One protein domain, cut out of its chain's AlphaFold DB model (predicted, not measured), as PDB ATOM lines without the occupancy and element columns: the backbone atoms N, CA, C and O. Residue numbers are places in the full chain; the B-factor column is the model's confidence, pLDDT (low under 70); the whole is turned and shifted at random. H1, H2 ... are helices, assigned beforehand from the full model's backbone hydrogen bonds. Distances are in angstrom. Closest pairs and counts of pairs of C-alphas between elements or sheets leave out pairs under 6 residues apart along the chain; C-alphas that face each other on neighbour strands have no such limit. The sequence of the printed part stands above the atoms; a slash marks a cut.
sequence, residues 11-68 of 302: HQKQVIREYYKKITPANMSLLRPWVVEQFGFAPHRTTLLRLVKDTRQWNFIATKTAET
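What this domain is: This is residues 11 to 68 of the 302 residues of an uncharacterized protein of Aphanomyces invadans (UniProt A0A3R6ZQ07). Three helices, H1, H2 and H3, make a small loosely crossed cluster with their centres at the corners of a triangle, and an extended link, residues 54 to 62, leads away from it to a short helix, H4, set at the first end of H1. The printed part has 58 residues with four named helices, in the order H1, H2, H3, H4, and no named strand; its class is all helix. It is compact, with a radius of gyration of the C-alphas of 11.6 A, and spans 31 by 24 by 19 A.

How they stand to each other: Begin at H1, residues 11 to 22, the hub, which touches three helices. Its residues 16 to 20 only just touch residues 31 to 35 of H2, residues 28 to 39, with 3 pairs of C-alphas within 8 A. The closest C-alphas, of Tyr 20 and Leu 31, are 6.7 A apart. These two helices form a hairpin, opposite ways at a steep tilt of 40 degrees. Look next at H3, residues 45 to 53, which touches H1 about perpendicular, at 73 degrees; the closest C-alphas, of Arg 17 and Val 52, are 5.8 A apart. H2, with residues 28 to 32, only just touches H3, with 3 pairs of C-alphas within 8 A; the closest, of Arg 32 and Arg 45, are 7.9 A apart. H4, residues 63 to 68, touches residues 11 to 12 of H1, with the C-alphas of His 11 and Ala 66 closest at 5.0 A. H4 is apart from H2 and H3. Every O i to N i+4 pair is within hydrogen-bond range in H1 and H3, against 5 of 8 in H2 and 1 of 2 in H4.

Where its parts are: Find C-alpha 11 at (-18.611, 25.396, -24.704); from there H1 runs 17.0 A to C-alpha 22. H2 covers 16.7 A, H3 12.5 A and H4 9.3 A, ending at C-alpha 68, (-16.349, 24.297, -32.577).

The domain as a whole: The C-alphas of Pro 25 and Lys 64 are the two farthest apart, at 32.3 A. The printed part has no cut, and no link is long. Residue 55 and residues 57 to 61 have pLDDT under 70.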
ATOM      1  N   HIS A  11     -19.446  25.037 -25.844       83.94
ATOM      2  CA  HIS A  11     -18.611  25.396 -24.704       83.94
ATOM      3  C   HIS A  11     -19.016  26.757 -24.119       83.94
ATOM      4  O   HIS A  11     -19.315  26.860 -22.932       83.94
ATOM      5  N   GLN A  12     -19.151  27.787 -24.963       86.81
ATOM      6  CA  GLN A  12     -19.613  29.110 -24.526       86.81
ATOM      7  C   GLN A  12     -21.003  29.033 -23.881       86.81
ATOM      8  O   GLN A  12     -21.251  29.624 -22.835       86.81
ATOM      9  N   LYS A  13     -21.915  28.252 -24.469       87.62
ATOM     10  CA  LYS A  13     -23.252  27.997 -23.920       87.62
ATOM     11  C   LYS A  13     -23.199  27.383 -22.516       87.62
ATOM     12  O   LYS A  13     -23.993  27.785 -21.666       87.62
ATOM     13  N   GLN A  14     -22.292  26.440 -22.271       85.31
ATOM     14  CA  GLN A  14     -22.107  25.809 -20.963       85.31
ATOM     15  C   GLN A  14     -21.538  26.789 -19.932       85.31
ATOM     16  O   GLN A  14     -22.124  26.940 -18.862       85.31
ATOM     17  N   VAL A  15     -20.474  27.512 -20.284       86.94
ATOM     18  CA  VAL A  15     -19.827  28.506 -19.411       86.94
ATOM     19  C   VAL A  15     -20.822  29.576 -18.947       86.94
ATOM     20  O   VAL A  15     -20.894  29.895 -17.762       86.94
ATOM     21  N   ILE A  16     -21.673  30.069 -19.853       87.81
ATOM     22  CA  ILE A  16     -22.717  31.049 -19.521       87.81
ATOM     23  C   ILE A  16     -23.752  30.470 -18.545       87.81
ATOM     24  O   ILE A  16     -24.197  31.170 -17.634       87.81
ATOM     25  N   ARG A  17     -24.147  29.198 -18.705       86.12
ATOM     26  CA  ARG A  17     -25.092  28.534 -17.787       86.12
ATOM     27  C   ARG A  17     -24.493  28.347 -16.399       86.12
ATOM     28  O   ARG A  17     -25.182  28.585 -15.412       86.12
ATOM     29  N   GLU A  18     -23.244  27.905 -16.322       85.88
ATOM     30  CA  GLU A  18     -22.548  27.699 -15.051       85.88
ATOM     31  C   GLU A  18     -22.337  29.014 -14.309       85.88
ATOM     32  O   GLU A  18     -22.584  29.076 -13.106       85.88
ATOM     33  N   TYR A  19     -21.964  30.078 -15.023       86.56
ATOM     34  CA  TYR A  19     -21.873  31.414 -14.447       86.56
ATOM     35  C   TYR A  19     -23.232  31.889 -13.921       86.56
ATOM     36  O   TYR A  19     -23.333  32.266 -12.758       86.56
ATOM     37  N   TYR A  20     -24.305  31.780 -14.713       85.44
ATOM     38  CA  TYR A  20     -25.641  32.203 -14.276       85.44
ATOM     39  C   TYR A  20     -26.143  31.449 -13.035       85.44
ATOM     40  O   TYR A  20     -26.778  32.058 -12.180       85.44
ATOM     41  N   LYS A  21     -25.822  30.155 -12.893       84.25
ATOM     42  CA  LYS A  21     -26.144  29.368 -11.687       84.25
ATOM     43  C   LYS A  21     -25.424  29.860 -10.426       84.25
ATOM     44  O   LYS A  21     -25.924  29.624  -9.334       84.25
ATOM     45  N   LYS A  22     -24.257  30.498 -10.567       84.31
ATOM     46  CA  LYS A  22     -23.463  31.033  -9.447       84.31
ATOM     47  C   LYS A  22     -23.914  32.433  -9.014       84.31
ATOM     48  O   LYS A  22     -23.649  32.829  -7.884       84.31
ATOM     49  N   ILE A  23     -24.590  33.185  -9.887       83.19
ATOM     50  CA  ILE A  23     -25.077  34.535  -9.576       83.19
ATOM     51  C   ILE A  23     -26.268  34.442  -8.614       83.19
ATOM     52  O   ILE A  23     -27.309  33.888  -8.964       83.19
ATOM     53  N   THR A  24     -26.145  35.062  -7.438       75.19
ATOM     54  CA  THR A  24     -27.243  35.196  -6.468       75.19
ATOM     55  C   THR A  24     -27.432  36.674  -6.104       75.19
ATOM     56  O   THR A  24     -26.480  37.276  -5.612       75.19
ATOM     57  N   PRO A  25     -28.613  37.285  -6.327       72.75
ATOM     58  CA  PRO A  25     -29.799  36.723  -6.977       72.75
ATOM     59  C   PRO A  25     -29.630  36.630  -8.500       72.75
ATOM     60  O   PRO A  25     -29.047  37.509  -9.134       72.75
ATOM     61  N   ALA A  26     -30.178  35.573  -9.099       73.50
ATOM     62  CA  ALA A  26     -30.034  35.285 -10.522       73.50
ATOM     63  C   ALA A  26     -30.662  36.388 -11.401       73.50
ATOM     64  O   ALA A  26     -31.863  36.392 -11.673       73.50
ATOM     65  N   ASN A  27     -29.843  37.326 -11.885       77.56
ATOM     66  CA  ASN A  27     -30.308  38.512 -12.603       77.56
ATOM     67  C   ASN A  27     -29.815  38.535 -14.061       77.56
ATOM     68  O   ASN A  27     -28.620  38.586 -14.348       77.56
ATOM     69  N   MET A  28     -30.762  38.542 -15.005       75.81
ATOM     70  CA  MET A  28     -30.486  38.577 -16.448       75.81
ATOM     71  C   MET A  28     -29.773  39.868 -16.890       75.81
ATOM     72  O   MET A  28     -29.036  39.854 -17.878       75.81
ATOM     73  N   SER A  29     -29.967  40.970 -16.160       77.31
ATOM     74  CA  SER A  29     -29.325  42.260 -16.436       77.31
ATOM     75  C   SER A  29     -27.819  42.236 -16.163       77.31
ATOM     76  O   SER A  29     -27.084  42.953 -16.831       77.31
ATOM     77  N   LEU A  30     -27.353  41.368 -15.255       79.56
ATOM     78  CA  LEU A  30     -25.930  41.177 -14.937       79.56
ATOM     79  C   LEU A  30     -25.251  40.156 -15.861       79.56
ATOM     80  O   LEU A  30     -24.046  40.220 -16.091       79.56
ATOM     81  N   LEU A  31     -26.025  39.231 -16.437       83.88
ATOM     82  CA  LEU A  31     -25.499  38.198 -17.330       83.88
ATOM     83  C   LEU A  31     -24.985  38.785 -18.649       83.88
ATOM     84  O   LEU A  31     -23.939  38.379 -19.145       83.88
ATOM     85  N   ARG A  32     -25.716  39.734 -19.243       84.12
ATOM     86  CA  ARG A  32     -25.374  40.268 -20.570       84.12
ATOM     87  C   ARG A  32     -24.043  41.042 -20.590       84.12
ATOM     88  O   ARG A  32     -23.263  40.748 -21.493       84.12
ATOM     89  N   PRO A  33     -23.755  41.974 -19.659       86.38
ATOM     90  CA  PRO A  33     -22.458  42.653 -19.598       86.38
ATOM     91  C   PRO A  33     -21.289  41.676 -19.453       86.38
ATOM     92  O   PRO A  33     -20.333  41.755 -20.217       86.38
ATOM     93  N   TRP A  34     -21.423  40.680 -18.574       88.31
ATOM     94  CA  TRP A  34     -20.394  39.661 -18.371       88.31
ATOM     95  C   TRP A  34     -20.119  38.837 -19.638       88.31
ATOM     96  O   TRP A  34     -18.974  38.602 -20.003       88.31
ATOM     97  N   VAL A  35     -21.161  38.439 -20.378       86.62
ATOM     98  CA  VAL A  35     -20.995  37.707 -21.649       86.62
ATOM     99  C   VAL A  35     -20.231  38.534 -22.691       86.62
ATOM    100  O   VAL A  35     -19.445  37.974 -23.457       86.62
ATOM    101  N   VAL A  36     -20.455  39.852 -22.721       87.31
ATOM    102  CA  VAL A  36     -19.741  40.768 -23.624       87.31
ATOM    103  C   VAL A  36     -18.268  40.863 -23.247       87.31
ATOM    104  O   VAL A  36     -17.425  40.788 -24.135       87.31
ATOM    105  N   GLU A  37     -17.966  40.967 -21.955       88.19
ATOM    106  CA  GLU A  37     -16.597  41.004 -21.436       88.19
ATOM    107  C   GLU A  37     -15.836  39.703 -21.730       88.19
ATOM    108  O   GLU A  37     -14.713  39.740 -22.223       88.19
ATOM    109  N   GLN A  38     -16.465  38.545 -21.509       88.19
ATOM    110  CA  GLN A  38     -15.803  37.246 -21.667       88.19
ATOM    111  C   GLN A  38     -15.597  36.819 -23.124       88.19
ATOM    112  O   GLN A  38     -14.598  36.179 -23.445       88.19
ATOM    113  N   PHE A  39     -16.549  37.112 -24.016       86.44
ATOM    114  CA  PHE A  39     -16.528  36.579 -25.387       86.44
ATOM    115  C   PHE A  39     -16.410  37.650 -26.477       86.44
ATOM    116  O   PHE A  39     -16.307  37.307 -27.657       86.44
ATOM    117  N   GLY A  40     -16.434  38.937 -26.118       82.94
ATOM    118  CA  GLY A  40     -16.267  40.050 -27.056       82.94
ATOM    119  C   GLY A  40     -17.444  40.258 -28.014       82.94
ATOM    120  O   GLY A  40     -17.282  40.873 -29.068       82.94
ATOM    121  N   PHE A  41     -18.632  39.721 -27.712       82.69
ATOM    122  CA  PHE A  41     -19.855  39.991 -28.476       82.69
ATOM    123  C   PHE A  41     -21.107  39.935 -27.598       82.69
ATOM    124  O   PHE A  41     -21.109  39.322 -26.536       82.69
ATOM    125  N   ALA A  42     -22.191  40.565 -28.063       80.62
ATOM    126  CA  ALA A  42     -23.448  40.681 -27.326       80.62
ATOM    127  C   ALA A  42     -24.558  39.798 -27.936       80.62
ATOM    128  O   ALA A  42     -25.219  40.228 -28.887       80.62
ATOM    129  N   PRO A  43     -24.828  38.588 -27.402       82.56
ATOM    130  CA  PRO A  43     -25.977  37.793 -27.820       82.56
ATOM    131  C   PRO A  43     -27.302  38.514 -27.560       82.56
ATOM    132  O   PRO A  43     -27.451  39.275 -26.600       82.56
ATOM    133  N   HIS A  44     -28.309  38.224 -28.385       84.75
ATOM    134  CA  HIS A  44     -29.647  38.780 -28.202       84.75
ATOM    135  C   HIS A  44     -30.292  38.299 -26.888       84.75
ATOM    136  O   HIS A  44     -30.147  37.133 -26.509       84.75
ATOM    137  N   ARG A  45     -31.092  39.153 -26.230       82.56
ATOM    138  CA  ARG A  45     -31.752  38.856 -24.939       82.56
ATOM    139  C   ARG A  45     -32.553  37.547 -24.964       82.56
ATOM    140  O   ARG A  45     -32.452  36.744 -24.043       82.56
ATOM    141  N   THR A  46     -33.301  37.289 -26.040       83.19
ATOM    142  CA  THR A  46     -34.081  36.040 -26.198       83.19
ATOM    143  C   THR A  46     -33.207  34.789 -26.318       83.19
ATOM    144  O   THR A  46     -33.671  33.695 -26.001       83.19
ATOM    145  N   THR A  47     -31.949  34.932 -26.748       85.56
ATOM    146  CA  THR A  47     -30.981  33.828 -26.827       85.56
ATOM    147  C   THR A  47     -30.489  33.453 -25.437       85.56
ATOM    148  O   THR A  47     -30.510  32.276 -25.096       85.56
ATOM    149  N   LEU A  48     -30.122  34.440 -24.613       85.56
ATOM    150  CA  LEU A  48     -29.698  34.212 -23.227       85.56
ATOM    151  C   LEU A  48     -30.837  33.633 -22.376       85.56
ATOM    152  O   LEU A  48     -30.625  32.673 -21.642       85.56
ATOM    153  N   LEU A  49     -32.067  34.131 -22.552       85.88
ATOM    154  CA  LEU A  49     -33.250  33.584 -21.878       85.88
ATOM    155  C   LEU A  49     -33.497  32.113 -22.233       85.88
ATOM    156  O   LEU A  49     -33.711  31.295 -21.340       85.88
ATOM    157  N   ARG A  50     -33.444  31.763 -23.526       85.06
ATOM    158  CA  ARG A  50     -33.563  30.363 -23.968       85.06
ATOM    159  C   ARG A  50     -32.425  29.504 -23.432       85.06
ATOM    160  O   ARG A  50     -32.656  28.364 -23.060       85.06
ATOM    161  N   LEU A  51     -31.212  30.047 -23.389       85.38
ATOM    162  CA  LEU A  51     -30.025  29.328 -22.947       85.38
ATOM    163  C   LEU A  51     -30.096  28.929 -21.473       85.38
ATOM    164  O   LEU A  51     -29.748  27.799 -21.142       85.38
ATOM    165  N   VAL A  52     -30.519  29.865 -20.622       83.25
ATOM    166  CA  VAL A  52     -30.645  29.680 -19.172       83.25
ATOM    167  C   VAL A  52     -31.783  28.718 -18.828       83.25
ATOM    168  O   VAL A  52     -31.641  27.911 -17.918       83.25
ATOM    169  N   LYS A  53     -32.893  28.771 -19.575       83.44
ATOM    170  CA  LYS A  53     -34.046  27.873 -19.393       83.44
ATOM    171  C   LYS A  53     -33.837  26.465 -19.962       83.44
ATOM    172  O   LYS A  53     -34.649  25.584 -19.708       83.44
ATOM    173  N   ASP A  54     -32.802  26.254 -20.765       77.19
ATOM    174  CA  ASP A  54     -32.546  24.970 -21.408       77.19
ATOM    175  C   ASP A  54     -31.874  23.995 -20.428       77.19
ATOM    176  O   ASP A  54     -30.694  24.125 -20.094       77.19
ATOM    177  N   THR A  55     -32.653  23.005 -19.990       69.50
ATOM    178  CA  THR A  55     -32.298  21.971 -19.007       69.50
ATOM    179  C   THR A  55     -31.520  20.792 -19.595       69.50
ATOM    180  O   THR A  55     -31.108  19.903 -18.849       69.50
ATOM    181  N   ARG A  56     -31.280  20.762 -20.914       70.25
ATOM    182  CA  ARG A  56     -30.541  19.668 -21.562       70.25
ATOM    183  C   ARG A  56     -29.089  19.631 -21.086       70.25
ATOM    184  O   ARG A  56     -28.393  20.653 -21.117       70.25
ATOM    185  N   GLN A  57     -28.642  18.444 -20.679       63.25
ATOM    186  CA  GLN A  57     -27.262  18.169 -20.286       63.25
ATOM    187  C   GLN A  57     -26.419  17.835 -21.520       63.25
ATOM    188  O   GLN A  57     -26.868  17.117 -22.408       63.25
ATOM    189  N   TRP A  58     -25.194  18.353 -21.564       62.75
ATOM    190  CA  TRP A  58     -24.273  18.217 -22.701       62.75
ATOM    191  C   TRP A  58     -22.982  17.476 -22.323       62.75
ATOM    192  O   TRP A  58     -22.004  17.494 -23.064       62.75
ATOM    193  N   ASN A  59     -22.986  16.811 -21.166       60.12
ATOM    194  CA  ASN A  59     -21.803  16.257 -20.499       60.12
ATOM    195  C   ASN A  59     -21.134  15.105 -21.275       60.12
ATOM    196  O   ASN A  59     -20.052  14.662 -20.911       60.12
ATOM    197  N   PHE A  60     -21.770  14.613 -22.337       62.56
ATOM    198  CA  PHE A  60     -21.283  13.521 -23.181       62.56
ATOM    199  C   PHE A  60     -20.390  13.988 -24.346       62.56
ATOM    200  O   PHE A  60     -19.909  13.164 -25.120       62.56
ATOM    201  N   ILE A  61     -20.177  15.297 -24.517       68.19
ATOM    202  CA  ILE A  61     -19.432  15.846 -25.658       68.19
ATOM    203  C   ILE A  61     -17.974  16.079 -25.273       68.19
ATOM    204  O   ILE A  61     -17.681  16.746 -24.286       68.19
ATOM    205  N   ALA A  62     -17.048  15.610 -26.111       72.31
ATOM    206  CA  ALA A  62     -15.630  15.909 -25.950       72.31
ATOM    207  C   ALA A  62     -15.352  17.423 -26.049       72.31
ATOM    208  O   ALA A  62     -15.830  18.087 -26.973       72.31
ATOM    209  N   THR A  63     -14.507  17.953 -25.161       74.19
ATOM    210  CA  THR A  63     -14.195  19.392 -25.032       74.19
ATOM    211  C   THR A  63     -13.819  20.046 -26.367       74.19
ATOM    212  O   THR A  63     -14.439  21.031 -26.764       74.19
ATOM    213  N   LYS A  64     -12.930  19.409 -27.145       76.75
ATOM    214  CA  LYS A  64     -12.515  19.881 -28.484       76.75
ATOM    215  C   LYS A  64     -13.681  20.032 -29.471       76.75
ATOM    216  O   LYS A  64     -13.682  20.894 -30.344       76.75
ATOM    217  N   THR A  65     -14.698  19.177 -29.354       75.62
ATOM    218  CA  THR A  65     -15.893  19.244 -30.208       75.62
ATOM    219  C   THR A  65     -16.834  20.357 -29.745       75.62
ATOM    220  O   THR A  65     -17.440  21.038 -30.574       75.62
ATOM    221  N   ALA A  66     -16.942  20.579 -28.432       77.25
ATOM    222  CA  ALA A  66     -17.784  21.622 -27.850       77.25
ATOM    223  C   ALA A  66     -17.299  23.048 -28.177       77.25
ATOM    224  O   ALA A  66     -18.112  23.975 -28.246       77.25
ATOM    225  N   GLU A  67     -16.000  23.221 -28.424       80.44
ATOM    226  CA  GLU A  67     -15.388  24.490 -28.840       80.44
ATOM    227  C   GLU A  67     -15.815  24.934 -30.244       80.44
ATOM    228  O   GLU A  67     -15.960  26.126 -30.496       80.44
ATOM    229  N   THR A  68     -16.064  23.994 -31.161       79.25
ATOM    230  CA  THR A  68     -16.349  24.297 -32.577       79.25
ATOM    231  C   THR A  68     -17.830  24.157 -32.934       79.25
ATOM    232  O   THR A  68     -18.373  24.931 -33.732       79.25
TER     233      THR A  68